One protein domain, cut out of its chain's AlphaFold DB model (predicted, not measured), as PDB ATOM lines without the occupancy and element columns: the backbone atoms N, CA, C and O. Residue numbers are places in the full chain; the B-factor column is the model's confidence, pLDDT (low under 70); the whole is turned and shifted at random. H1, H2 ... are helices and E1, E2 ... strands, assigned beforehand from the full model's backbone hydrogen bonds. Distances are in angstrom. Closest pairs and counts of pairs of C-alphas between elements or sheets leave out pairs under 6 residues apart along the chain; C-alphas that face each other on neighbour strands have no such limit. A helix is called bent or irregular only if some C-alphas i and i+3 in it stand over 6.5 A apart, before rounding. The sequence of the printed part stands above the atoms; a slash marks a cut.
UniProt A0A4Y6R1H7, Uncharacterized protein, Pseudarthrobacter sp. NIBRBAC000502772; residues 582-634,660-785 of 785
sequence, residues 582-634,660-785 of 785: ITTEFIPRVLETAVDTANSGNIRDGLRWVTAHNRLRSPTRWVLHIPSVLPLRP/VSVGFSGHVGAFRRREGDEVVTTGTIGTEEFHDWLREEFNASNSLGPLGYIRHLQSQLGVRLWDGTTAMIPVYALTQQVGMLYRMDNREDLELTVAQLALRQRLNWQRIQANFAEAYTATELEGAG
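What this domain is: This is residues 582 to 634 and 660 to 785 of the 785 residues of an uncharacterized protein of Pseudarthrobacter sp. NIBRBAC000502772 (UniProt A0A4Y6R1H7). Picture an elongated model with helices at one end and strands at the other, the long helix H4 running from the strands to the helices. At the helical end, H2 and the arm H3b of the bent helix H3 pack on the last part of H4, while H1 folds back on H2 as a hairpin and the arm H3a packs on H3b; at the other end are a strongly twisted sheet, E5 E4 E6 E7, and the small pair E2 and E3. The printed part has 179 residues in the order H1 H2 E1 E2 E3 E4 E5 H3 E6 E7 H4, mixed helices and strands, with both sheets antiparallel. It is only just compact, close to loose, with a radius of gyration of the C-alphas of 18.8 A and spans of 64 by 34 by 25 A.

Where its parts are: Find C-alpha 584 at (53.224, 43.930, 16.485), where H1 starts; it runs 23.3 A to residue 599. Next come H2, residues 603 to 615, and E1, 617 to 619, which pairs with no named strand. E2 is 628 to 631, E3 660 to 663, E4 671 to 675 and E5 678 to 682. H3, 687 to 719, was assigned as one helix by its hydrogen bonds but is bent, C-alphas 703 and 706 being 8.5 A apart: its arms are H3a, 687 to 703, 25.6 A, and H3b, 706 to 719, 21.4 A. E6, 737 to 743, and E7, 749 to 753, precede H4, residues 754 to 780, which runs 38.4 A to C-alpha 780 at (58.707, 35.826, -2.907).

How they stand to each other: Start at the bundle, three helices or arms together: H2, H3b and H4. H4 touches H3b at Tyr 776 and Leu 707, closest C-alphas 6.2 A, and H2 at Ala 775 and Arg 615, 5.0 A. H2 touches H3b at Trp 609 and Pro 706, 5.3 A. H1 and H2, a helical hairpin, touch at Ala 594 and Gly 606, 3.9 A. H4 only grazes the four-stranded sheet, with residues 754 to 760. There look for N 673 and O 680, 2.9 A, in the hairpin E4 and E5; N 672 and O 741, 2.8 A, between E4 and E6; and N 742 and O 750, 2.8 A, in the hairpin E6 and E7. E5, H3 and E6 make a split strand-helix-strand unit, E4 between its strands, with a right-handed crossover. E2 and E3 pair through N 630 and O 661, 2.9 A. In H4 every O i to N i+4 pair is within hydrogen-bond range; H1 has 10 of 12, H2 8 of 9, H3a 12 of 13 and H3b 8 of 10.

The domain as a whole: The farthest C-alphas, of Pro 634 and Gly 785, are 66.0 A apart. Residues 635 to 659 are not printed; C-alphas 634 and 660 are 10.2 A apart across the cut. The link H3 to E6 is long. Residues 631 to 634, 660 and 784 to 785 have pLDDT under 70.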
ATOM      1  N   ILE A 582      51.111  38.449  12.018       95.94
ATOM      2  CA  ILE A 582      52.205  38.360  12.987       95.94
ATOM      3  C   ILE A 582      52.097  39.608  13.859       95.94
ATOM      4  O   ILE A 582      52.219  40.735  13.371       95.94
ATOM      5  N   THR A 583      51.824  39.422  15.147       93.25
ATOM      6  CA  THR A 583      51.459  40.537  16.026       93.25
ATOM      7  C   THR A 583      52.578  41.583  16.121       93.25
ATOM      8  O   THR A 583      53.767  41.284  16.031       93.25
ATOM      9  N   THR A 584      52.220  42.852  16.329       93.81
ATOM     10  CA  THR A 584      53.224  43.930  16.485       93.81
ATOM     11  C   THR A 584      54.100  43.802  17.737       93.81
ATOM     12  O   THR A 584      55.151  44.428  17.811       93.81
ATOM     13  N   GLU A 585      53.699  42.982  18.711       93.62
ATOM     14  CA  GLU A 585      54.557  42.604  19.844       93.62
ATOM     15  C   GLU A 585      55.747  41.746  19.399       93.62
ATOM     16  O   GLU A 585      56.798  41.781  20.029       93.62
ATOM     17  N   PHE A 586      55.605  41.022  18.287       94.88
ATOM     18  CA  PHE A 586      56.621  40.127  17.739       94.88
ATOM     19  C   PHE A 586      57.624  40.827  16.818       94.88
ATOM     20  O   PHE A 586      58.476  40.150  16.257       94.88
ATOM     21  N   ILE A 587      57.592  42.163  16.694       96.44
ATOM     22  CA  ILE A 587      58.586  42.915  15.903       96.44
ATOM     23  C   ILE A 587      60.028  42.502  16.263       96.44
ATOM     24  O   ILE A 587      60.755  42.123  15.345       96.44
ATOM     25  N   PRO A 588      60.452  42.472  17.546       95.94
ATOM     26  CA  PRO A 588      61.788  41.990  17.880       95.94
ATOM     27  C   PRO A 588      62.001  40.516  17.517       95.94
ATOM     28  O   PRO A 588      63.012  40.169  16.927       95.94
ATOM     29  N   ARG A 589      61.040  39.633  17.800       95.94
ATOM     30  CA  ARG A 589      61.206  38.194  17.541       95.94
ATOM     31  C   ARG A 589      61.323  37.865  16.043       95.94
ATOM     32  O   ARG A 589      62.095  36.988  15.652       95.94
ATOM     33  N   VAL A 590      60.590  38.586  15.194       96.31
ATOM     34  CA  VAL A 590      60.710  38.500  13.731       96.31
ATOM     35  C   VAL A 590      62.076  38.995  13.276       96.31
ATOM     36  O   VAL A 590      62.706  38.340  12.452       96.31
ATOM     37  N   LEU A 591      62.541  40.127  13.806       94.75
ATOM     38  CA  LEU A 591      63.845  40.687  13.454       94.75
ATOM     39  C   LEU A 591      65.001  39.803  13.907       94.75
ATOM     40  O   LEU A 591      65.939  39.634  13.145       94.75
ATOM     41  N   GLU A 592      64.911  39.192  15.085       94.50
ATOM     42  CA  GLU A 592      65.868  38.188  15.551       94.50
ATOM     43  C   GLU A 592      65.965  37.039  14.543       94.50
ATOM     44  O   GLU A 592      67.034  36.768  14.007       94.50
ATOM     45  N   THR A 593      64.817  36.457  14.175       95.06
ATOM     46  CA  THR A 593      64.743  35.391  13.161       95.06
ATOM     47  C   THR A 593      65.326  35.855  11.818       95.06
ATOM     48  O   THR A 593      66.044  35.108  11.152       95.06
ATOM     49  N   ALA A 594      65.042  37.096  11.412       94.19
ATOM     50  CA  ALA A 594      65.525  37.682  10.168       94.19
ATOM     51  C   ALA A 594      67.047  37.889  10.160       94.19
ATOM     52  O   ALA A 594      67.704  37.534   9.181       94.19
ATOM     53  N   VAL A 595      67.597  38.440  11.244       92.06
ATOM     54  CA  VAL A 595      69.031  38.695  11.435       92.06
ATOM     55  C   VAL A 595      69.796  37.378  11.519       92.06
ATOM     56  O   VAL A 595      70.805  37.230  10.839       92.06
ATOM     57  N   ASP A 596      69.296  36.390  12.262       91.94
ATOM     58  CA  ASP A 596      69.908  35.059  12.342       91.94
ATOM     59  C   ASP A 596      69.937  34.377  10.967       91.94
ATOM     60  O   ASP A 596      70.966  33.844  10.539       91.94
ATOM     61  N   THR A 597      68.832  34.470  10.219       91.88
ATOM     62  CA  THR A 597      68.751  33.955   8.844       91.88
ATOM     63  C   THR A 597      69.749  34.672   7.928       91.88
ATOM     64  O   THR A 597      70.467  34.023   7.166       91.88
ATOM     65  N   ALA A 598      69.869  35.997   8.036       90.62
ATOM     66  CA  ALA A 598      70.831  36.777   7.263       90.62
ATOM     67  C   ALA A 598      72.287  36.422   7.606       90.62
ATOM     68  O   ALA A 598      73.096  36.212   6.699       90.62
ATOM     69  N   ASN A 599      72.600  36.272   8.895       89.31
ATOM     70  CA  ASN A 599      73.922  35.897   9.399       89.31
ATOM     71  C   ASN A 599      74.332  34.476   8.989       89.31
ATOM     72  O   ASN A 599      75.522  34.212   8.825       89.31
ATOM     73  N   SER A 600      73.372  33.579   8.746       89.56
ATOM     74  CA  SER A 600      73.635  32.248   8.172       89.56
ATOM     75  C   SER A 600      74.022  32.270   6.680       89.56
ATOM     76  O   SER A 600      74.250  31.222   6.081       89.56
ATOM     77  N   GLY A 601      74.106  33.458   6.068       87.44
ATOM     78  CA  GLY A 601      74.416  33.656   4.651       87.44
ATOM     79  C   GLY A 601      73.182  33.849   3.765       87.44
ATOM     80  O   GLY A 601      73.324  34.038   2.557       87.44
ATOM     81  N   ASN A 602      71.972  33.844   4.336       90.56
ATOM     82  CA  ASN A 602      70.714  33.982   3.602       90.56
ATOM     83  C   ASN A 602      70.033  35.336   3.873       90.56
ATOM     84  O   ASN A 602      68.931  35.427   4.416       90.56
ATOM     85  N   ILE A 603      70.702  36.423   3.471       90.62
ATOM     86  CA  ILE A 603      70.207  37.804   3.644       90.62
ATOM     87  C   ILE A 603      68.831  37.993   2.992       90.62
ATOM     88  O   ILE A 603      67.975  38.699   3.528       90.62
ATOM     89  N   ARG A 604      68.593  37.329   1.854       92.19
ATOM     90  CA  ARG A 604      67.317  37.402   1.137       92.19
ATOM     91  C   ARG A 604      66.160  36.895   1.995       92.19
ATOM     92  O   ARG A 604      65.156  37.596   2.106       92.19
ATOM     93  N   ASP A 605      66.292  35.729   2.626       92.94
ATOM     94  CA  ASP A 605      65.237  35.220   3.508       92.94
ATOM     95  C   ASP A 605      65.117  36.029   4.809       92.94
ATOM     96  O   ASP A 605      64.010  36.185   5.329       92.94
ATOM     97  N   GLY A 606      66.204  36.650   5.277       93.81
ATOM     98  CA  GLY A 606      66.138  37.657   6.338       93.81
ATOM     99  C   GLY A 606      65.231  38.840   5.967       93.81
ATOM    100  O   GLY A 606      64.296  39.177   6.692       93.81
ATOM    101  N   LEU A 607      65.434  39.450   4.795       94.94
ATOM    102  CA  LEU A 607      64.594  40.565   4.328       94.94
ATOM    103  C   LEU A 607      63.144  40.132   4.082       94.94
ATOM    104  O   LEU A 607      62.206  40.886   4.362       94.94
ATOM    105  N   ARG A 608      62.949  38.894   3.615       96.94
ATOM    106  CA  ARG A 608      61.628  38.287   3.430       96.94
ATOM    107  C   ARG A 608      60.839  38.180   4.721       96.94
ATOM    108  O   ARG A 608      59.633  38.384   4.670       96.94
ATOM    109  N   TRP A 609      61.470  37.933   5.867       97.00
ATOM    110  CA  TRP A 609      60.769  37.948   7.155       97.00
ATOM    111  C   TRP A 609      60.153  39.310   7.475       97.00
ATOM    112  O   TRP A 609      58.990  39.380   7.877       97.00
ATOM    113  N   VAL A 610      60.886  40.397   7.226       96.19
ATOM    114  CA  VAL A 610      60.369  41.758   7.444       96.19
ATOM    115  C   VAL A 610      59.235  42.075   6.465       96.19
ATOM    116  O   VAL A 610      58.223  42.670   6.847       96.19
ATOM    117  N   THR A 611      59.359  41.636   5.210       97.06
ATOM    118  CA  THR A 611      58.302  41.799   4.201       97.06
ATOM    119  C   THR A 611      57.064  40.972   4.526       97.06
ATOM    120  O   THR A 611      55.961  41.517   4.476       97.06
ATOM    121  N   ALA A 612      57.223  39.715   4.943       97.50
ATOM    122  CA  ALA A 612      56.135  38.857   5.394       97.50
ATOM    123  C   ALA A 612      55.398  39.498   6.576       97.50
ATOM    124  O   ALA A 612      54.183  39.651   6.523       97.50
ATOM    125  N   HIS A 613      56.117  39.976   7.596       97.31
ATOM    126  CA  HIS A 613      55.508  40.649   8.749       97.31
ATOM    127  C   HIS A 613      54.725  41.898   8.356       97.31
ATOM    128  O   HIS A 613      53.617  42.129   8.840       97.31
ATOM    129  N   ASN A 614      55.267  42.698   7.442       96.56
ATOM    130  CA  ASN A 614      54.576  43.891   6.983       96.56
ATOM    131  C   ASN A 614      53.364  43.578   6.090       96.56
ATOM    132  O   ASN A 614      52.363  44.282   6.171       96.56
ATOM    133  N   ARG A 615      53.441  42.572   5.216       97.12
ATOM    134  CA  ARG A 615      52.421  42.309   4.185       97.12
ATOM    135  C   ARG A 615      51.332  41.348   4.629       97.12
ATOM    136  O   ARG A 615      50.233  41.417   4.090       97.12
ATOM    137  N   LEU A 616      51.607  40.480   5.598       96.75
ATOM    138  CA  LEU A 616      50.648  39.502   6.090       96.75
ATOM    139  C   LEU A 616      49.615  40.190   6.987       96.75
ATOM    140  O   LEU A 616      49.682  40.156   8.218       96.75
ATOM    141  N   ARG A 617      48.637  40.827   6.339       96.69
ATOM    142  CA  ARG A 617      47.592  41.632   6.974       96.69
ATOM    143  C   ARG A 617      46.232  41.397   6.341       96.69
ATOM    144  O   ARG A 617      46.113  40.968   5.198       96.69
ATOM    145  N   SER A 618      45.167  41.682   7.074       95.94
ATOM    146  CA  SER A 618      43.801  41.713   6.532       95.94
ATOM    147  C   SER A 618      42.956  42.716   7.305       95.94
ATOM    148  O   SER A 618      43.194  42.866   8.495       95.94
ATOM    149  N   PRO A 619      41.982  43.418   6.703       94.94
ATOM    150  CA  PRO A 619      41.106  44.335   7.428       94.94
ATOM    151  C   PRO A 619      40.536  43.725   8.708       94.94
ATOM    152  O   PRO A 619      39.977  42.631   8.690       94.94
ATOM    153  N   THR A 620      40.661  44.443   9.824       91.94
ATOM    154  CA  THR A 620      40.366  43.907  11.162       91.94
ATOM    155  C   THR A 620      38.934  43.389  11.291       91.94
ATOM    156  O   THR A 620      38.686  42.343  11.879       91.94
ATOM    157  N   ARG A 621      37.997  44.091  10.652       92.44
ATOM    158  CA  ARG A 621      36.573  43.739  10.578       92.44
ATOM    159  C   ARG A 621      36.277  42.393   9.902       92.44
ATOM    160  O   ARG A 621      35.193  41.864  10.089       92.44
ATOM    161  N   TRP A 622      37.207  41.838   9.123       95.06
ATOM    162  CA  TRP A 622      37.036  40.539   8.456       95.06
ATOM    163  C   TRP A 622      37.389  39.351   9.364       95.06
ATOM    164  O   TRP A 622      37.055  38.210   9.045       95.06
ATOM    165  N   VAL A 623      38.071  39.604  10.486       94.88
ATOM    166  CA  VAL A 623      38.543  38.573  11.415       94.88
ATOM    167  C   VAL A 623      37.439  38.271  12.427       94.88
ATOM    168  O   VAL A 623      37.330  38.932  13.460       94.88
ATOM    169  N   LEU A 624      36.602  37.282  12.105       95.12
ATOM    170  CA  LEU A 624      35.534  36.788  12.976       95.12
ATOM    171  C   LEU A 624      35.893  35.410  13.536       95.12
ATOM    172  O   LEU A 624      36.362  34.536  12.800       95.12
ATOM    173  N   HIS A 625      35.658  35.217  14.830       93.19
ATOM    174  CA  HIS A 625      35.873  33.942  15.506       93.19
ATOM    175  C   HIS A 625      34.705  32.986  15.246       93.19
ATOM    176  O   HIS A 625      33.617  33.399  14.834       93.19
ATOM    177  N   ILE A 626      34.944  31.694  15.467       91.38
ATOM    178  CA  ILE A 626      33.930  30.648  15.299       91.38
ATOM    179  C   ILE A 626      32.738  30.934  16.237       91.38
ATOM    180  O   ILE A 626      32.957  31.098  17.439       91.38
ATOM    181  N   PRO A 627      31.489  30.999  15.727       90.69
ATOM    182  CA  PRO A 627      30.318  31.278  16.552       90.69
ATOM    183  C   PRO A 627      30.119  30.222  17.639       90.69
ATOM    184  O   PRO A 627      30.286  29.026  17.395       90.69
ATOM    185  N   SER A 628      29.695  30.646  18.827       87.25
ATOM    186  CA  SER A 628      29.302  29.734  19.902       87.25
ATOM    187  C   SER A 628      27.808  29.438  19.823       87.25
ATOM    188  O   SER A 628      26.999  30.314  19.536       87.25
ATOM    189  N   VAL A 629      27.421  28.185  20.054       81.94
ATOM    190  CA  VAL A 629      26.029  27.727  19.957       81.94
ATOM    191  C   VAL A 629      25.666  27.098  21.300       81.94
ATOM    192  O   VAL A 629      26.101  25.991  21.610       81.94
ATOM    193  N   LEU A 630      24.937  27.843  22.134       73.50
ATOM    194  CA  LEU A 630      24.666  27.500  23.535       73.50
ATOM    195  C   LEU A 630      23.170  27.249  23.771       73.50
ATOM    196  O   LEU A 630      22.346  28.053  23.331       73.50
ATOM    197  N   PRO A 631      22.772  26.185  24.492       66.94
ATOM    198  CA  PRO A 631      21.365  25.938  24.800       66.94
ATOM    199  C   PRO A 631      20.775  27.085  25.639       66.94
ATOM    200  O   PRO A 631      21.369  27.504  26.635       66.94
ATOM    201  N   LEU A 632      19.597  27.593  25.260       58.91
ATOM    202  CA  LEU A 632      18.863  28.571  26.064       58.91
ATOM    203  C   LEU A 632      18.340  27.871  27.320       58.91
ATOM    204  O   LEU A 632      17.595  26.892  27.241       58.91
ATOM    205  N   ARG A 633      18.703  28.391  28.496       49.09
ATOM    206  CA  ARG A 633      18.024  28.009  29.738       49.09
ATOM    207  C   ARG A 633      16.572  28.502  29.650       49.09
ATOM    208  O   ARG A 633      16.379  29.682  29.351       49.09
ATOM    209  N   PRO A 634      15.553  27.657  29.887       47.94
ATOM    210  CA  PRO A 634      14.177  28.132  29.944       47.94
ATOM    211  C   PRO A 634      14.048  29.164  31.068       47.94
ATOM    212  O   PRO A 634      14.573  28.965  32.165       47.94
ATOM    213  N   VAL A 660      18.142  27.650  21.218       66.19
ATOM    214  CA  VAL A 660      19.606  27.806  21.308       66.19
ATOM    215  C   VAL A 660      19.958  29.258  20.996       66.19
ATOM    216  O   VAL A 660      19.351  29.848  20.101       66.19
ATOM    217  N   SER A 661      20.912  29.826  21.733       73.19
ATOM    218  CA  SER A 661      21.495  31.147  21.493       73.19
ATOM    219  C   SER A 661      22.786  30.999  20.690       73.19
ATOM    220  O   SER A 661      23.593  30.111  20.973       73.19
ATOM    221  N   VAL A 662      22.978  31.860  19.688       83.31
ATOM    222  CA  VAL A 662      24.204  31.906  18.883       83.31
ATOM    223  C   VAL A 662      24.985  33.162  19.253       83.31
ATOM    224  O   VAL A 662      24.508  34.275  19.041       83.31
ATOM    225  N   GLY A 663      26.173  32.980  19.824       86.75
ATOM    226  CA  GLY A 663      27.098  34.054  20.160       86.75
ATOM    227  C   GLY A 663      28.090  34.306  19.030       86.75
ATOM    228  O   GLY A 663      28.639  33.367  18.453       86.75
ATOM    229  N   PHE A 664      28.350  35.580  18.740       90.69
ATOM    230  CA  PHE A 664      29.354  36.005  17.766       90.69
ATOM    231  C   PHE A 664      30.452  36.802  18.458       90.69
ATOM    232  O   PHE A 664      30.185  37.591  19.364       90.69
ATOM    233  N   SER A 665      31.684  36.625  17.995       92.06
ATOM    234  CA  SER A 665      32.806  37.477  18.365       92.06
ATOM    235  C   SER A 665      33.777  37.627  17.197       92.06
ATOM    236  O   SER A 665      33.725  36.900  16.203       92.06
ATOM    237  N   GLY A 666      34.640  38.625  17.284       90.12
ATOM    238  CA  GLY A 666      35.670  38.902  16.300       90.12
ATOM    239  C   GLY A 666      36.734  39.813  16.884       90.12
ATOM    240  O   GLY A 666      36.666  40.221  18.044       90.12
ATOM    241  N   HIS A 667      37.709  40.164  16.059       90.06
ATOM    242  CA  HIS A 667      38.774  41.053  16.487       90.06
ATOM    243  C   HIS A 667      38.235  42.456  16.834       90.06
ATOM    244  O   HIS A 667      37.256  42.935  16.250       90.06
ATOM    245  N   VAL A 668      38.916  43.151  17.754       84.56
ATOM    246  CA  VAL A 668      38.614  44.536  18.161       84.56
ATOM    247  C   VAL A 668      38.383  45.428  16.941       84.56
ATOM    248  O   VAL A 668      39.296  45.642  16.143       84.56
ATOM    249  N   GLY A 669      37.161  45.949  16.808       82.69
ATOM    250  CA  GLY A 669      36.728  46.824  15.713       82.69
ATOM    251  C   GLY A 669      35.775  46.183  14.696       82.69
ATOM    252  O   GLY A 669      35.242  46.914  13.859       82.69
ATOM    253  N   ALA A 670      35.532  44.868  14.766       89.56
ATOM    254  CA  ALA A 670      34.572  44.169  13.904       89.56
ATOM    255  C   ALA A 670      33.110  44.414  14.313       89.56
ATOM    256  O   ALA A 670      32.274  44.722  13.460       89.56
ATOM    257  N   PHE A 671      32.820  44.327  15.616       92.94
ATOM    258  CA  PHE A 671      31.490  44.557  16.175       92.94
ATOM    259  C   PHE A 671      31.440  45.805  17.050       92.94
ATOM    260  O   PHE A 671      32.414  46.189  17.706       92.94
ATOM    261  N   ARG A 672      30.272  46.443  17.060       91.44
ATOM    262  CA  ARG A 672      29.979  47.654  17.817       91.44
ATOM    263  C   ARG A 672      28.597  47.590  18.459       91.44
ATOM    264  O   ARG A 672      27.731  46.824  18.036       91.44
ATOM    265  N   ARG A 673      28.385  48.403  19.486       91.38
ATOM    266  CA  ARG A 673      27.097  48.574  20.164       91.38
ATOM    267  C   ARG A 673      26.850  50.058  20.407       91.38
ATOM    268  O   ARG A 673      27.793  50.812  20.623       91.38
ATOM    269  N   ARG A 674      25.580  50.465  20.361       87.12
ATOM    270  CA  ARG A 674      25.156  51.809  20.771       87.12
ATOM    271  C   ARG A 674      25.032  51.877  22.291       87.12
ATOM    272  O   ARG A 674      24.345  51.044  22.882       87.12
ATOM    273  N   GLU A 675      25.675  52.864  22.897       84.62
ATOM    274  CA  GLU A 675      25.536  53.228  24.306       84.62
ATOM    275  C   GLU A 675      25.185  54.715  24.389       84.62
ATOM    276  O   GLU A 675      26.042  55.584  24.259       84.62
ATOM    277  N   GLY A 676      23.889  55.012  24.537       82.06
ATOM    278  CA  GLY A 676      23.387  56.379  24.382       82.06
ATOM    279  C   GLY A 676      23.638  56.900  22.963       82.06
ATOM    280  O   GLY A 676      23.262  56.238  21.992       82.06
ATOM    281  N   ASP A 677      24.292  58.059  22.863       77.81
ATOM    282  CA  ASP A 677      24.692  58.683  21.593       77.81
ATOM    283  C   ASP A 677      26.045  58.172  21.058       77.81
ATOM    284  O   ASP A 677      26.427  58.486  19.929       77.81
ATOM    285  N   GLU A 678      26.780  57.366  21.835       81.62
ATOM    286  CA  GLU A 678      28.083  56.833  21.435       81.62
ATOM    287  C   GLU A 678      27.985  55.423  20.842       81.62
ATOM    288  O   GLU A 678      27.130  54.606  21.192       81.62
ATOM    289  N   VAL A 679      28.907  55.115  19.926       83.38
ATOM    290  CA  VAL A 679      29.075  53.770  19.372       83.38
ATOM    291  C   VAL A 679      30.414  53.208  19.834       83.38
ATOM    292  O   VAL A 679      31.474  53.630  19.369       83.38
ATOM    293  N   VAL A 680      30.355  52.214  20.716       87.69
ATOM    294  CA  VAL A 680      31.524  51.576  21.333       87.69
ATOM    295  C   VAL A 680      31.820  50.219  20.699       87.69
ATOM    296  O   VAL A 680      30.941  49.569  20.129       87.69
ATOM    297  N   THR A 681      33.077  49.776  20.772       87.19
ATOM    298  CA  THR A 681      33.486  48.449  20.274       87.19
ATOM    299  C   THR A 681      32.995  47.355  21.223       87.19
ATOM    300  O   THR A 681      33.041  47.530  22.435       87.19
ATOM    301  N   THR A 682      32.539  46.223  20.686       88.56
ATOM    302  CA  THR A 682      32.065  45.068  21.466       88.56
ATOM    303  C   THR A 682      32.426  43.754  20.766       88.56
ATOM    304  O   THR A 682      33.062  43.765  19.712       88.56
ATOM    305  N   GLY A 683      32.028  42.617  21.340       81.44
ATOM    306  CA  GLY A 683      32.148  41.306  20.700       81.44
ATOM    307  C   GLY A 683      33.593  40.839  20.529       81.44
ATOM    308  O   GLY A 683      33.897  40.171  19.551       81.44
ATOM    309  N   THR A 684      34.488  41.194  21.455       83.50
ATOM    310  CA  THR A 684      35.938  40.932  21.358       83.50
ATOM    311  C   THR A 684      36.397  39.668  22.092       83.50
ATOM    312  O   THR A 684      37.596  39.460  22.279       83.50
ATOM    313  N   ILE A 685      35.457  38.821  22.528       78.88
ATOM    314  CA  ILE A 685      35.745  37.566  23.237       78.88
ATOM    315  C   ILE A 685      36.636  36.673  22.365       78.88
ATOM    316  O   ILE A 685      36.323  36.449  21.194       78.88
ATOM    317  N   GLY A 686      37.726  36.167  22.950       77.50
ATOM    318  CA  GLY A 686      38.702  35.301  22.279       77.50
ATOM    319  C   GLY A 686      39.824  36.039  21.541       77.50
ATOM    320  O   GLY A 686      40.717  35.384  21.016       77.50
ATOM    321  N   THR A 687      39.838  37.381  21.515       82.69
ATOM    322  CA  THR A 687      40.905  38.129  20.813       82.69
ATOM    323  C   THR A 687      42.286  37.903  21.443       82.69
ATOM    324  O   THR A 687      43.267  37.768  20.717       82.69
ATOM    325  N   GLU A 688      42.371  37.856  22.777       84.50
ATOM    326  CA  GLU A 688      43.636  37.631  23.490       84.50
ATOM    327  C   GLU A 688      44.170  36.216  23.241       84.50
ATOM    328  O   GLU A 688      45.264  36.071  22.708       84.50
ATOM    329  N   GLU A 689      43.347  35.187  23.474       87.62
ATOM    330  CA  GLU A 689      43.678  33.785  23.165       87.62
ATOM    331  C   GLU A 689      44.098  33.596  21.698       87.62
ATOM    332  O   GLU A 689      45.012  32.836  21.381       87.62
ATOM    333  N   PHE A 690      43.451  34.314  20.778       89.81
ATOM    334  CA  PHE A 690      43.798  34.288  19.365       89.81
ATOM    335  C   PHE A 690      45.170  34.917  19.078       89.81
ATOM    336  O   PHE A 690      45.932  34.384  18.268       89.81
ATOM    337  N   HIS A 691      45.521  36.027  19.732       91.75
ATOM    338  CA  HIS A 691      46.861  36.618  19.622       91.75
ATOM    339  C   HIS A 691      47.928  35.741  20.266       91.75
ATOM    340  O   HIS A 691      49.028  35.657  19.725       91.75
ATOM    341  N   ASP A 692      47.618  35.072  21.370       92.50
ATOM    342  CA  ASP A 692      48.509  34.111  22.028       92.50
ATOM    343  C   ASP A 692      48.819  32.945  21.098       92.50
ATOM    344  O   ASP A 692      49.987  32.653  20.841       92.50
ATOM    345  N   TRP A 693      47.788  32.388  20.462       94.19
ATOM    346  CA  TRP A 693      47.953  31.357  19.446       94.19
ATOM    347  C   TRP A 693      48.835  31.818  18.272       94.19
ATOM    348  O   TRP A 693      49.751  31.101  17.885       94.19
ATOM    349  N   LEU A 694      48.645  33.030  17.732       95.38
ATOM    350  CA  LEU A 694      49.515  33.549  16.658       95.38
ATOM    351  C   LEU A 694      50.989  33.638  17.083       95.38
ATOM    352  O   LEU A 694      51.892  33.409  16.275       95.38
ATOM    353  N   ARG A 695      51.240  33.993  18.348       95.06
ATOM    354  CA  ARG A 695      52.589  34.065  18.924       95.06
ATOM    355  C   ARG A 695      53.216  32.677  19.051       95.06
ATOM    356  O   ARG A 695      54.388  32.500  18.709       95.06
ATOM    357  N   GLU A 696      52.442  31.703  19.511       95.12
ATOM    358  CA  GLU A 696      52.857  30.303  19.608       95.12
ATOM    359  C   GLU A 696      53.141  29.700  18.228       95.12
ATOM    360  O   GLU A 696      54.212  29.125  18.032       95.12
ATOM    361  N   GLU A 697      52.259  29.911  17.248       95.00
ATOM    362  CA  GLU A 697      52.444  29.430  15.871       95.00
ATOM    363  C   GLU A 697      53.705  29.990  15.224       95.00
ATOM    364  O   GLU A 697      54.442  29.246  14.573       95.00
ATOM    365  N   PHE A 698      53.986  31.285  15.413       97.06
ATOM    366  CA  PHE A 698      55.222  31.878  14.912       97.06
ATOM    367  C   PHE A 698      56.445  31.176  15.502       97.06
ATOM    368  O   PHE A 698      57.331  30.758  14.764       97.06
ATOM    369  N   ASN A 699      56.493  31.006  16.824       95.94
ATOM    370  CA  ASN A 699      57.634  30.364  17.473       95.94
ATOM    371  C   ASN A 699      57.781  28.885  17.094       95.94
ATOM    372  O   ASN A 699      58.907  28.414  16.958       95.94
ATOM    373  N   ALA A 700      56.672  28.168  16.911       95.75
ATOM    374  CA  ALA A 700      56.683  26.760  16.525       95.75
ATOM    375  C   ALA A 700      57.094  26.548  15.058       95.75
ATOM    376  O   ALA A 700      57.713  25.535  14.734       95.75
ATOM    377  N   SER A 701      56.767  27.500  14.179       96.19
ATOM    378  CA  SER A 701      56.794  27.286  12.727       96.19
ATOM    379  C   SER A 701      57.711  28.241  11.956       96.19
ATOM    380  O   SER A 701      57.782  28.154  10.729       96.19
ATOM    381  N   ASN A 702      58.441  29.144  12.622       94.12
ATOM    382  CA  ASN A 702      59.378  30.051  11.943       94.12
ATOM    383  C   ASN A 702      60.557  29.323  11.266       94.12
ATOM    384  O   ASN A 702      61.134  29.837  10.312       94.12
ATOM    385  N   SER A 703      60.879  28.098  11.676       94.19
ATOM    386  CA  SER A 703      61.915  27.273  11.042       94.19
ATOM    387  C   SER A 703      61.577  26.870   9.599       94.19
ATOM    388  O   SER A 703      62.476  26.527   8.834       94.19
ATOM    389  N   LEU A 704      60.306  26.976   9.189       95.69
ATOM    390  CA  LEU A 704      59.852  26.745   7.811       95.69
ATOM    391  C   LEU A 704      60.309  27.839   6.825       95.69
ATOM    392  O   LEU A 704      60.064  27.729   5.621       95.69
ATOM    393  N   GLY A 705      60.920  28.916   7.325       95.12
ATOM    394  CA  GLY A 705      61.221  30.113   6.549       95.12
ATOM    395  C   GLY A 705      59.971  30.955   6.253       95.12
ATOM    396  O   GLY A 705      58.840  30.530   6.502       95.12
ATOM    397  N   PRO A 706      60.138  32.167   5.699       96.38
ATOM    398  CA  PRO A 706      59.053  33.145   5.596       96.38
ATOM    399  C   PRO A 706      57.923  32.687   4.659       96.38
ATOM    400  O   PRO A 706      56.747  32.827   4.982       96.38
ATOM    401  N   LEU A 707      58.262  32.079   3.516       97.31
ATOM    402  CA  LEU A 707      57.275  31.562   2.557       97.31
ATOM    403  C   LEU A 707      56.543  30.319   3.084       97.31
ATOM    404  O   LEU A 707      55.328  30.196   2.908       97.31
ATOM    405  N   GLY A 708      57.274  29.412   3.741       97.50
ATOM    406  CA  GLY A 708      56.705  28.218   4.364       97.50
ATOM    407  C   GLY A 708      55.761  28.577   5.508       97.50
ATOM    408  O   GLY A 708      54.642  28.069   5.560       97.50
ATOM    409  N   TYR A 709      56.161  29.530   6.351       98.00
ATOM    410  CA  TYR A 709      55.347  30.037   7.450       98.00
ATOM    411  C   TYR A 709      54.025  30.655   6.976       98.00
ATOM    412  O   TYR A 709      52.980  30.338   7.537       98.00
ATOM    413  N   ILE A 710      54.034  31.481   5.919       98.12
ATOM    414  CA  ILE A 710      52.795  32.071   5.372       98.12
ATOM    415  C   ILE A 710      51.803  30.974   4.966       98.12
ATOM    416  O   ILE A 710      50.628  31.046   5.328       98.12
ATOM    417  N   ARG A 711      52.269  29.942   4.247       97.88
ATOM    418  CA  ARG A 711      51.416  28.818   3.820       97.88
ATOM    419  C   ARG A 711      50.927  27.984   4.999       97.88
ATOM    420  O   ARG A 711      49.760  27.596   5.025       97.88
ATOM    421  N   HIS A 712      51.803  27.721   5.969       97.25
ATOM    422  CA  HIS A 712      51.439  27.018   7.197       97.25
ATOM    423  C   HIS A 712      50.336  27.773   7.935       97.25
ATOM    424  O   HIS A 712      49.258  27.221   8.138       97.25
ATOM    425  N   LEU A 713      50.545  29.057   8.231       97.25
ATOM    426  CA  LEU A 713      49.566  29.868   8.949       97.25
ATOM    427  C   LEU A 713      48.230  29.937   8.199       97.25
ATOM    428  O   LEU A 713      47.179  29.780   8.817       97.25
ATOM    429  N   GLN A 714      48.263  30.088   6.868       96.94
ATOM    430  CA  GLN A 714      47.068  30.058   6.018       96.94
ATOM    431  C   GLN A 714      46.254  28.769   6.205       96.94
ATOM    432  O   GLN A 714      45.025  28.824   6.288       96.94
ATOM    433  N   SER A 715      46.930  27.618   6.306       95.56
ATOM    434  CA  SER A 715      46.286  26.311   6.499       95.56
ATOM    435  C   SER A 715      45.591  26.175   7.857       95.56
ATOM    436  O   SER A 715      44.587  25.473   7.963       95.56
ATOM    437  N   GLN A 716      46.075  26.886   8.880       95.19
ATOM    438  CA  GLN A 716      45.529  26.826  10.236       95.19
ATOM    439  C   GLN A 716      44.346  27.780  10.458       95.19
ATOM    440  O   GLN A 716      43.638  27.673  11.458       95.19
ATOM    441  N   LEU A 717      44.079  28.714   9.537       92.75
ATOM    442  CA  LEU A 717      43.025  29.712   9.743       92.75
ATOM    443  C   LEU A 717      41.632  29.089   9.890       92.75
ATOM    444  O   LEU A 717      40.828  29.585  10.675       92.75
ATOM    445  N   GLY A 718      41.342  28.009   9.157       89.94
ATOM    446  CA  GLY A 718      39.995  27.425   9.091       89.94
ATOM    447  C   GLY A 718      39.526  26.789  10.400       89.94
ATOM    448  O   GLY A 718      38.328  26.635  10.608       89.94
ATOM    449  N   VAL A 719      40.455  26.450  11.301       89.50
ATOM    450  CA  VAL A 719      40.130  25.904  12.630       89.50
ATOM    451  C   VAL A 719      40.011  26.985  13.706       89.50
ATOM    452  O   VAL A 719      39.582  26.691  14.820       89.50
ATOM    453  N   ARG A 720      40.386  28.235  13.403       89.44
ATOM    454  CA  ARG A 720      40.385  29.359  14.359       89.44
ATOM    455  C   ARG A 720      39.402  30.466  13.998       89.44
ATOM    456  O   ARG A 720      38.933  31.183  14.882       89.44
ATOM    457  N   LEU A 721      39.103  30.626  12.715       93.62
ATOM    458  CA  LEU A 721      38.256  31.688  12.198       93.62
ATOM    459  C   LEU A 721      37.030  31.122  11.526       93.62
ATOM    460  O   LEU A 721      37.056  30.066  10.900       93.62
ATOM    461  N   TRP A 722      35.955  31.886  11.620       95.12
ATOM    462  CA  TRP A 722      34.737  31.544  10.929       95.12
ATOM    463  C   TRP A 722      34.862  31.866   9.442       95.12
ATOM    464  O   TRP A 722      35.117  33.007   9.056       95.12
ATOM    465  N   ASP A 723      34.626  30.869   8.600       94.62
ATOM    466  CA  ASP A 723      34.570  30.992   7.141       94.62
ATOM    467  C   ASP A 723      33.179  31.428   6.631       94.62
ATOM    468  O   ASP A 723      32.958  31.557   5.428       94.62
ATOM    469  N   GLY A 724      32.221  31.652   7.541       95.12
ATOM    470  CA  GLY A 724      30.826  31.943   7.213       95.12
ATOM    471  C   GLY A 724      29.975  30.693   6.946       95.12
ATOM    472  O   GLY A 724      28.854  30.797   6.426       95.12
ATOM    473  N   THR A 725      30.470  29.494   7.266       93.50
ATOM    474  CA  THR A 725      29.667  28.269   7.247       93.50
ATOM    475  C   THR A 725      28.508  28.366   8.233       93.50
ATOM    476  O   THR A 725      28.643  28.857   9.353       93.50
ATOM    477  N   THR A 726      27.340  27.894   7.818       93.69
ATOM    478  CA  THR A 726      26.128  27.885   8.650       93.69
ATOM    479  C   THR A 726      25.791  26.487   9.157       93.69
ATOM    480  O   THR A 726      24.748  26.311   9.770       93.69
ATOM    481  N   ALA A 727      26.649  25.489   8.916       89.69
ATOM    482  CA  ALA A 727      26.369  24.089   9.242       89.69
ATOM    483  C   ALA A 727      26.106  23.852  10.742       89.69
ATOM    484  O   ALA A 727      25.288  23.012  11.098       89.69
ATOM    485  N   MET A 728      26.769  24.623  11.610       84.00
ATOM    486  CA  MET A 728      26.599  24.559  13.067       84.00
ATOM    487  C   MET A 728      25.455  25.435  13.601       84.00
ATOM    488  O   MET A 728      25.141  25.376  14.785       84.00
ATOM    489  N   ILE A 729      24.844  26.265  12.750       88.00
ATOM    490  CA  ILE A 729      23.842  27.253  13.153       88.00
ATOM    491  C   ILE A 729      22.442  26.711  12.824       88.00
ATOM    492  O   ILE A 729      22.162  26.425  11.657       88.00
ATOM    493  N   PRO A 730      21.530  26.600  13.809       87.44
ATOM    494  CA  PRO A 730      20.161  26.169  13.552       87.44
ATOM    495  C   PRO A 730      19.456  27.063  12.526       87.44
ATOM    496  O   PRO A 730      19.559  28.287  12.584       87.44
ATOM    497  N   VAL A 731      18.672  26.463  11.623       87.75
ATOM    498  CA  VAL A 731      18.009  27.184  10.516       87.75
ATOM    499  C   VAL A 731      17.164  28.364  11.010       87.75
ATOM    500  O   VAL A 731      17.192  29.430  10.406       87.75
ATOM    501  N   TYR A 732      16.461  28.210  12.136       84.56
ATOM    502  CA  TYR A 732      15.643  29.284  12.705       84.56
ATOM    503  C   TYR A 732      16.478  30.468  13.235       84.56
ATOM    504  O   TYR A 732      15.974  31.585  13.307       84.56
ATOM    505  N   ALA A 733      17.741  30.246  13.618       86.44
ATOM    506  CA  ALA A 733      18.631  31.293  14.119       86.44
ATOM    507  C   ALA A 733      19.199  32.150  12.977       86.44
ATOM    508  O   ALA A 733      19.597  33.287  13.200       86.44
ATOM    509  N   LEU A 734      19.181  31.650  11.735       90.38
ATOM    510  CA  LEU A 734      19.687  32.369  10.562       90.38
ATOM    511  C   LEU A 734      18.938  33.681  10.294       90.38
ATOM    512  O   LEU A 734      19.539  34.643   9.818       90.38
ATOM    513  N   THR A 735      17.645  33.740  10.611       91.31
ATOM    514  CA  THR A 735      16.816  34.944  10.439       91.31
ATOM    515  C   THR A 735      16.858  35.882  11.645       91.31
ATOM    516  O   THR A 735      16.271  36.961  11.590       91.31
ATOM    517  N   GLN A 736      17.511  35.491  12.743       89.69
ATOM    518  CA  GLN A 736      17.631  36.327  13.935       89.69
ATOM    519  C   GLN A 736      18.707  37.398  13.745       89.69
ATOM    520  O   GLN A 736      19.663  37.211  12.990       89.69
ATOM    521  N   GLN A 737      18.540  38.523  14.438       91.44
ATOM    522  CA  GLN A 737      19.562  39.564  14.515       91.44
ATOM    523  C   GLN A 737      20.769  39.057  15.305       91.44
ATOM    524  O   GLN A 737      20.608  38.363  16.308       91.44
ATOM    525  N   VAL A 738      21.972  39.461  14.896       90.62
ATOM    526  CA  VAL A 738      23.220  39.173  15.630       90.62
ATOM    527  C   VAL A 738      23.226  39.837  17.018       90.62
ATOM    528  O   VAL A 738      23.936  39.395  17.915       90.62
ATOM    529  N   GLY A 739      22.433  40.898  17.207       86.44
ATOM    530  CA  GLY A 739      22.370  41.655  18.463       86.44
ATOM    531  C   GLY A 739      23.525  42.648  18.648       86.44
ATOM    532  O   GLY A 739      23.657  43.249  19.711       86.44
ATOM    533  N   MET A 740      24.352  42.833  17.616       92.50
ATOM    534  CA  MET A 740      25.448  43.801  17.553       92.50
ATOM    535  C   MET A 740      25.509  44.422  16.156       92.50
ATOM    536  O   MET A 740      25.092  43.803  15.174       92.50
ATOM    537  N   LEU A 741      26.070  45.625  16.064       93.88
ATOM    538  CA  LEU A 741      26.349  46.286  14.795       93.88
ATOM    539  C   LEU A 741      27.648  45.737  14.207       93.88
ATOM    540  O   LEU A 741      28.670  45.702  14.892       93.88
ATOM    541  N   TYR A 742      27.635  45.351  12.938       95.12
ATOM    542  CA  TYR A 742      28.834  44.950  12.208       95.12
ATOM    543  C   TYR A 742      29.403  46.132  11.411       95.12
ATOM    544  O   TYR A 742      28.670  46.823  10.698       95.12
ATOM    545  N   ARG A 743      30.720  46.347  11.513       93.50
ATOM    546  CA  ARG A 743      31.441  47.427  10.822       93.50
ATOM    547  C   ARG A 743      31.720  47.060   9.361       93.50
ATOM    548  O   ARG A 743      32.570  46.217   9.068       93.50
ATOM    549  N   MET A 744      31.070  47.744   8.429       92.38
ATOM    550  CA  MET A 744      31.245  47.552   6.986       92.38
ATOM    551  C   MET A 744      32.521  48.227   6.447       92.38
ATOM    552  O   MET A 744      33.134  49.073   7.100       92.38
ATOM    553  N   ASP A 745      32.928  47.870   5.221       87.88
ATOM    554  CA  ASP A 745      34.124  48.446   4.573       87.88
ATOM    555  C   ASP A 745      34.001  49.955   4.319       87.88
ATOM    556  O   ASP A 745      34.990  50.675   4.415       87.88
ATOM    557  N   ASN A 746      32.787  50.441   4.047       89.31
ATOM    558  CA  ASN A 746      32.468  51.865   3.902       89.31
ATOM    559  C   ASN A 746      32.333  52.593   5.250       89.31
ATOM    560  O   ASN A 746      31.912  53.745   5.265       89.31
ATOM    561  N   ARG A 747      32.694  51.939   6.367       84.81
ATOM    562  CA  ARG A 747      32.612  52.467   7.736       84.81
ATOM    563  C   ARG A 747      31.191  52.700   8.258       84.81
ATOM    564  O   ARG A 747      31.038  53.355   9.286       84.81
ATOM    565  N   GLU A 748      30.177  52.141   7.611       91.94
ATOM    566  CA  GLU A 748      28.828  52.085   8.174       91.94
ATOM    567  C   GLU A 748      28.708  50.940   9.185       91.94
ATOM    568  O   GLU A 748      29.307  49.877   9.015       91.94
ATOM    569  N   ASP A 749      27.926  51.168  10.236       93.06
ATOM    570  CA  ASP A 749      27.641  50.183  11.276       93.06
ATOM    571  C   ASP A 749      26.226  49.642  11.040       93.06
ATOM    572  O   ASP A 749      25.247  50.375  11.200       93.06
ATOM    573  N   LEU A 750      26.114  48.379  10.616       93.94
ATOM    574  CA  LEU A 750      24.844  47.776  10.204       93.94
ATOM    575  C   LEU A 750      24.382  46.691  11.174       93.94
ATOM    576  O   LEU A 750      25.173  45.853  11.608       93.94
ATOM    577  N   GLU A 751      23.081  46.662  11.446       93.62
ATOM    578  CA  GLU A 751      22.432  45.498  12.048       93.62
ATOM    579  C   GLU A 751      22.256  44.427  10.975       93.62
ATOM    580  O   GLU A 751      21.611  44.653   9.948       93.62
ATOM    581  N   LEU A 752      22.866  43.267  11.202       95.00
ATOM    582  CA  LEU A 752      22.787  42.134  10.294       95.00
ATOM    583  C   LEU A 752      22.082  40.970  10.981       95.00
ATOM    584  O   LEU A 752      22.334  40.652  12.145       95.00
ATOM    585  N   THR A 753      21.264  40.269  10.204       95.38
ATOM    586  CA  THR A 753      20.846  38.913  10.557       95.38
ATOM    587  C   THR A 753      22.037  37.960  10.508       95.38
ATOM    588  O   THR A 753      23.023  38.201   9.802       95.38
ATOM    589  N   VAL A 754      21.933  36.832  11.204       94.38
ATOM    590  CA  VAL A 754      22.965  35.788  11.185       94.38
ATOM    591  C   VAL A 754      23.252  35.299   9.758       94.38
ATOM    592  O   VAL A 754      24.414  35.129   9.394       94.38
ATOM    593  N   ALA A 755      22.227  35.137   8.915       95.00
ATOM    594  CA  ALA A 755      22.394  34.767   7.509       95.00
ATOM    595  C   ALA A 755      23.179  35.819   6.709       95.00
ATOM    596  O   ALA A 755      24.063  35.469   5.924       95.00
ATOM    597  N   GLN A 756      22.874  37.106   6.910       97.06
ATOM    598  CA  GLN A 756      23.575  38.204   6.239       97.06
ATOM    599  C   GLN A 756      25.034  38.294   6.691       97.06
ATOM    600  O   GLN A 756      25.922  38.447   5.849       97.06
ATOM    601  N   LEU A 757      25.296  38.145   7.993       96.44
ATOM    602  CA  LEU A 757      26.656  38.116   8.527       96.44
ATOM    603  C   LEU A 757      27.434  36.904   7.998       96.44
ATOM    604  O   LEU A 757      28.573  37.064   7.574       96.44
ATOM    605  N   ALA A 758      26.823  35.718   7.942       96.69
ATOM    606  CA  ALA A 758      27.452  34.516   7.395       96.69
ATOM    607  C   ALA A 758      27.817  34.680   5.910       96.69
ATOM    608  O   ALA A 758      28.937  34.368   5.507       96.69
ATOM    609  N   LEU A 759      26.907  35.227   5.094       96.56
ATOM    610  CA  LEU A 759      27.185  35.535   3.687       96.56
ATOM    611  C   LEU A 759      28.335  36.538   3.557       96.56
ATOM    612  O   LEU A 759      29.242  36.349   2.742       96.56
ATOM    613  N   ARG A 760      28.319  37.591   4.381       96.00
ATOM    614  CA  ARG A 760      29.395  38.578   4.415       96.00
ATOM    615  C   ARG A 760      30.721  37.936   4.807       96.00
ATOM    616  O   ARG A 760      31.738  38.225   4.178       96.00
ATOM    617  N   GLN A 761      30.704  37.039   5.787       96.94
ATOM    618  CA  GLN A 761      31.903  36.377   6.266       96.94
ATOM    619  C   GLN A 761      32.494  35.415   5.234       96.94
ATOM    620  O   GLN A 761      33.711  35.365   5.118       96.94
ATOM    621  N   ARG A 762      31.686  34.755   4.394       97.25
ATOM    622  CA  ARG A 762      32.204  33.962   3.257       97.25
ATOM    623  C   ARG A 762      33.010  34.810   2.275       97.25
ATOM    624  O   ARG A 762      34.067  34.388   1.811       97.25
ATOM    625  N   LEU A 763      32.533  36.020   1.976       96.12
ATOM    626  CA  LEU A 763      33.258  36.965   1.118       96.12
ATOM    627  C   LEU A 763      34.527  37.482   1.803       96.12
ATOM    628  O   LEU A 763      35.589  37.525   1.186       96.12
ATOM    629  N   ASN A 764      34.428  37.852   3.082       96.44
ATOM    630  CA  ASN A 764      35.579  38.261   3.884       96.44
ATOM    631  C   ASN A 764      36.644  37.152   3.924       96.44
ATOM    632  O   ASN A 764      37.820  37.435   3.722       96.44
ATOM    633  N   TRP A 765      36.237  35.895   4.115       97.12
ATOM    634  CA  TRP A 765      37.108  34.722   4.143       97.12
ATOM    635  C   TRP A 765      37.883  34.552   2.837       97.12
ATOM    636  O   TRP A 765      39.107  34.461   2.857       97.12
ATOM    637  N   GLN A 766      37.200  34.600   1.690       97.12
ATOM    638  CA  GLN A 766      37.860  34.550   0.378       97.12
ATOM    639  C   GLN A 766      38.884  35.680   0.206       97.12
ATOM    640  O   GLN A 766      39.975  35.454  -0.317       97.12
ATOM    641  N   ARG A 767      38.568  36.888   0.687       97.06
ATOM    642  CA  ARG A 767      39.496  38.025   0.641       97.06
ATOM    643  C   ARG A 767      40.669  37.881   1.611       97.06
ATOM    644  O   ARG A 767      41.772  38.282   1.265       97.06
ATOM    645  N   ILE A 768      40.471  37.287   2.790       97.50
ATOM    646  CA  ILE A 768      41.574  36.931   3.696       97.50
ATOM    647  C   ILE A 768      42.523  35.963   2.981       97.50
ATOM    648  O   ILE A 768      43.723  36.208   2.947       97.50
ATOM    649  N   GLN A 769      41.994  34.917   2.341       97.50
ATOM    650  CA  GLN A 769      42.805  33.963   1.576       97.50
ATOM    651  C   GLN A 769      43.580  34.649   0.434       97.50
ATOM    652  O   GLN A 769      44.760  34.364   0.233       97.50
ATOM    653  N   ALA A 770      42.955  35.603  -0.266       97.56
ATOM    654  CA  ALA A 770      43.627  36.416  -1.280       97.56
ATOM    655  C   ALA A 770      44.758  37.280  -0.688       97.56
ATOM    656  O   ALA A 770      45.860  37.276  -1.230       97.56
ATOM    657  N   ASN A 771      44.542  37.930   0.462       97.88
ATOM    658  CA  ASN A 771      45.586  38.706   1.144       97.88
ATOM    659  C   ASN A 771      46.802  37.840   1.520       97.88
ATOM    660  O   ASN A 771      47.937  38.301   1.429       97.88
ATOM    661  N   PHE A 772      46.591  36.580   1.924       98.25
ATOM    662  CA  PHE A 772      47.690  35.638   2.178       98.25
ATOM    663  C   PHE A 772      48.475  35.313   0.902       98.25
ATOM    664  O   PHE A 772      49.706  35.300   0.931       98.25
ATOM    665  N   ALA A 773      47.791  35.107  -0.225       97.62
ATOM    666  CA  ALA A 773      48.439  34.874  -1.516       97.62
ATOM    667  C   ALA A 773      49.223  36.110  -2.008       97.62
ATOM    668  O   ALA A 773      50.344  35.984  -2.511       97.62
ATOM    669  N   GLU A 774      48.677  37.312  -1.818       97.62
ATOM    670  CA  GLU A 774      49.361  38.576  -2.117       97.62
ATOM    671  C   GLU A 774      50.598  38.770  -1.233       97.62
ATOM    672  O   GLU A 774      51.671  39.109  -1.735       97.62
ATOM    673  N   ALA A 775      50.483  38.497   0.071       97.81
ATOM    674  CA  ALA A 775      51.605  38.558   1.003       97.81
ATOM    675  C   ALA A 775      52.698  37.538   0.653       97.81
ATOM    676  O   ALA A 775      53.882  37.881   0.686       97.81
ATOM    677  N   TYR A 776      52.316  36.315   0.267       98.25
ATOM    678  CA  TYR A 776      53.244  35.298  -0.230       98.25
ATOM    679  C   TYR A 776      54.004  35.811  -1.458       98.25
ATOM    680  O   TYR A 776      55.231  35.794  -1.471       98.25
ATOM    681  N   THR A 777      53.287  36.337  -2.455       97.81
ATOM    682  CA  THR A 777      53.879  36.840  -3.705       97.81
ATOM    683  C   THR A 777      54.823  38.015  -3.444       97.81
ATOM    684  O   THR A 777      55.951  38.035  -3.934       97.81
ATOM    685  N   ALA A 778      54.407  38.977  -2.616       96.62
ATOM    686  CA  ALA A 778      55.244  40.114  -2.235       96.62
ATOM    687  C   ALA A 778      56.519  39.671  -1.499       96.62
ATOM    688  O   ALA A 778      57.585  40.244  -1.709       96.62
ATOM    689  N   THR A 779      56.415  38.636  -0.665       97.19
ATOM    690  CA  THR A 779      57.559  38.037   0.030       97.19
ATOM    691  C   THR A 779      58.463  37.284  -0.950       97.19
ATOM    692  O   THR A 779      59.681  37.376  -0.880       97.19
ATOM    693  N   GLU A 780      57.914  36.569  -1.924       96.25
ATOM    694  CA  GLU A 780      58.707  35.826  -2.907       96.25
ATOM    695  C   GLU A 780      59.572  36.756  -3.778       96.25
ATOM    696  O   GLU A 780      60.759  36.473  -3.998       96.25
ATOM    697  N   LEU A 781      59.009  37.897  -4.186       94.38
ATOM    698  CA  LEU A 781      59.673  38.930  -4.990       94.38
ATOM    699  C   LEU A 781      60.743  39.728  -4.226       94.38
ATOM    700  O   LEU A 781      61.539  40.439  -4.837       94.38
ATOM    701  N   GLU A 782      60.802  39.601  -2.904       92.00
ATOM    702  CA  GLU A 782      61.800  40.274  -2.078       92.00
ATOM    703  C   GLU A 782      63.232  39.863  -2.473       92.00
ATOM    704  O   GLU A 782      63.549  38.671  -2.575       92.00
ATOM    705  N   GLY A 783      64.097  40.858  -2.704       71.69
ATOM    706  CA  GLY A 783      65.484  40.658  -3.139       71.69
ATOM    707  C   GLY A 783      65.649  40.127  -4.571       71.69
ATOM    708  O   GLY A 783      66.689  39.554  -4.879       71.69
ATOM    709  N   ALA A 784      64.627  40.251  -5.428       69.69
ATOM    710  CA  ALA A 784      64.686  39.861  -6.843       69.69
ATOM    711  C   ALA A 784      65.149  40.989  -7.793       69.69
ATOM    712  O   ALA A 784      65.095  40.803  -9.009       69.69
ATOM    713  N   GLY A 785      65.566  42.142  -7.260       48.25
ATOM    714  CA  GLY A 785      65.962  43.330  -8.024       48.25
ATOM    715  C   GLY A 785      67.259  43.951  -7.545       48.25
ATOM    716  O   GLY A 785      67.718  43.571  -6.442       48.25
TER     717      GLY A 785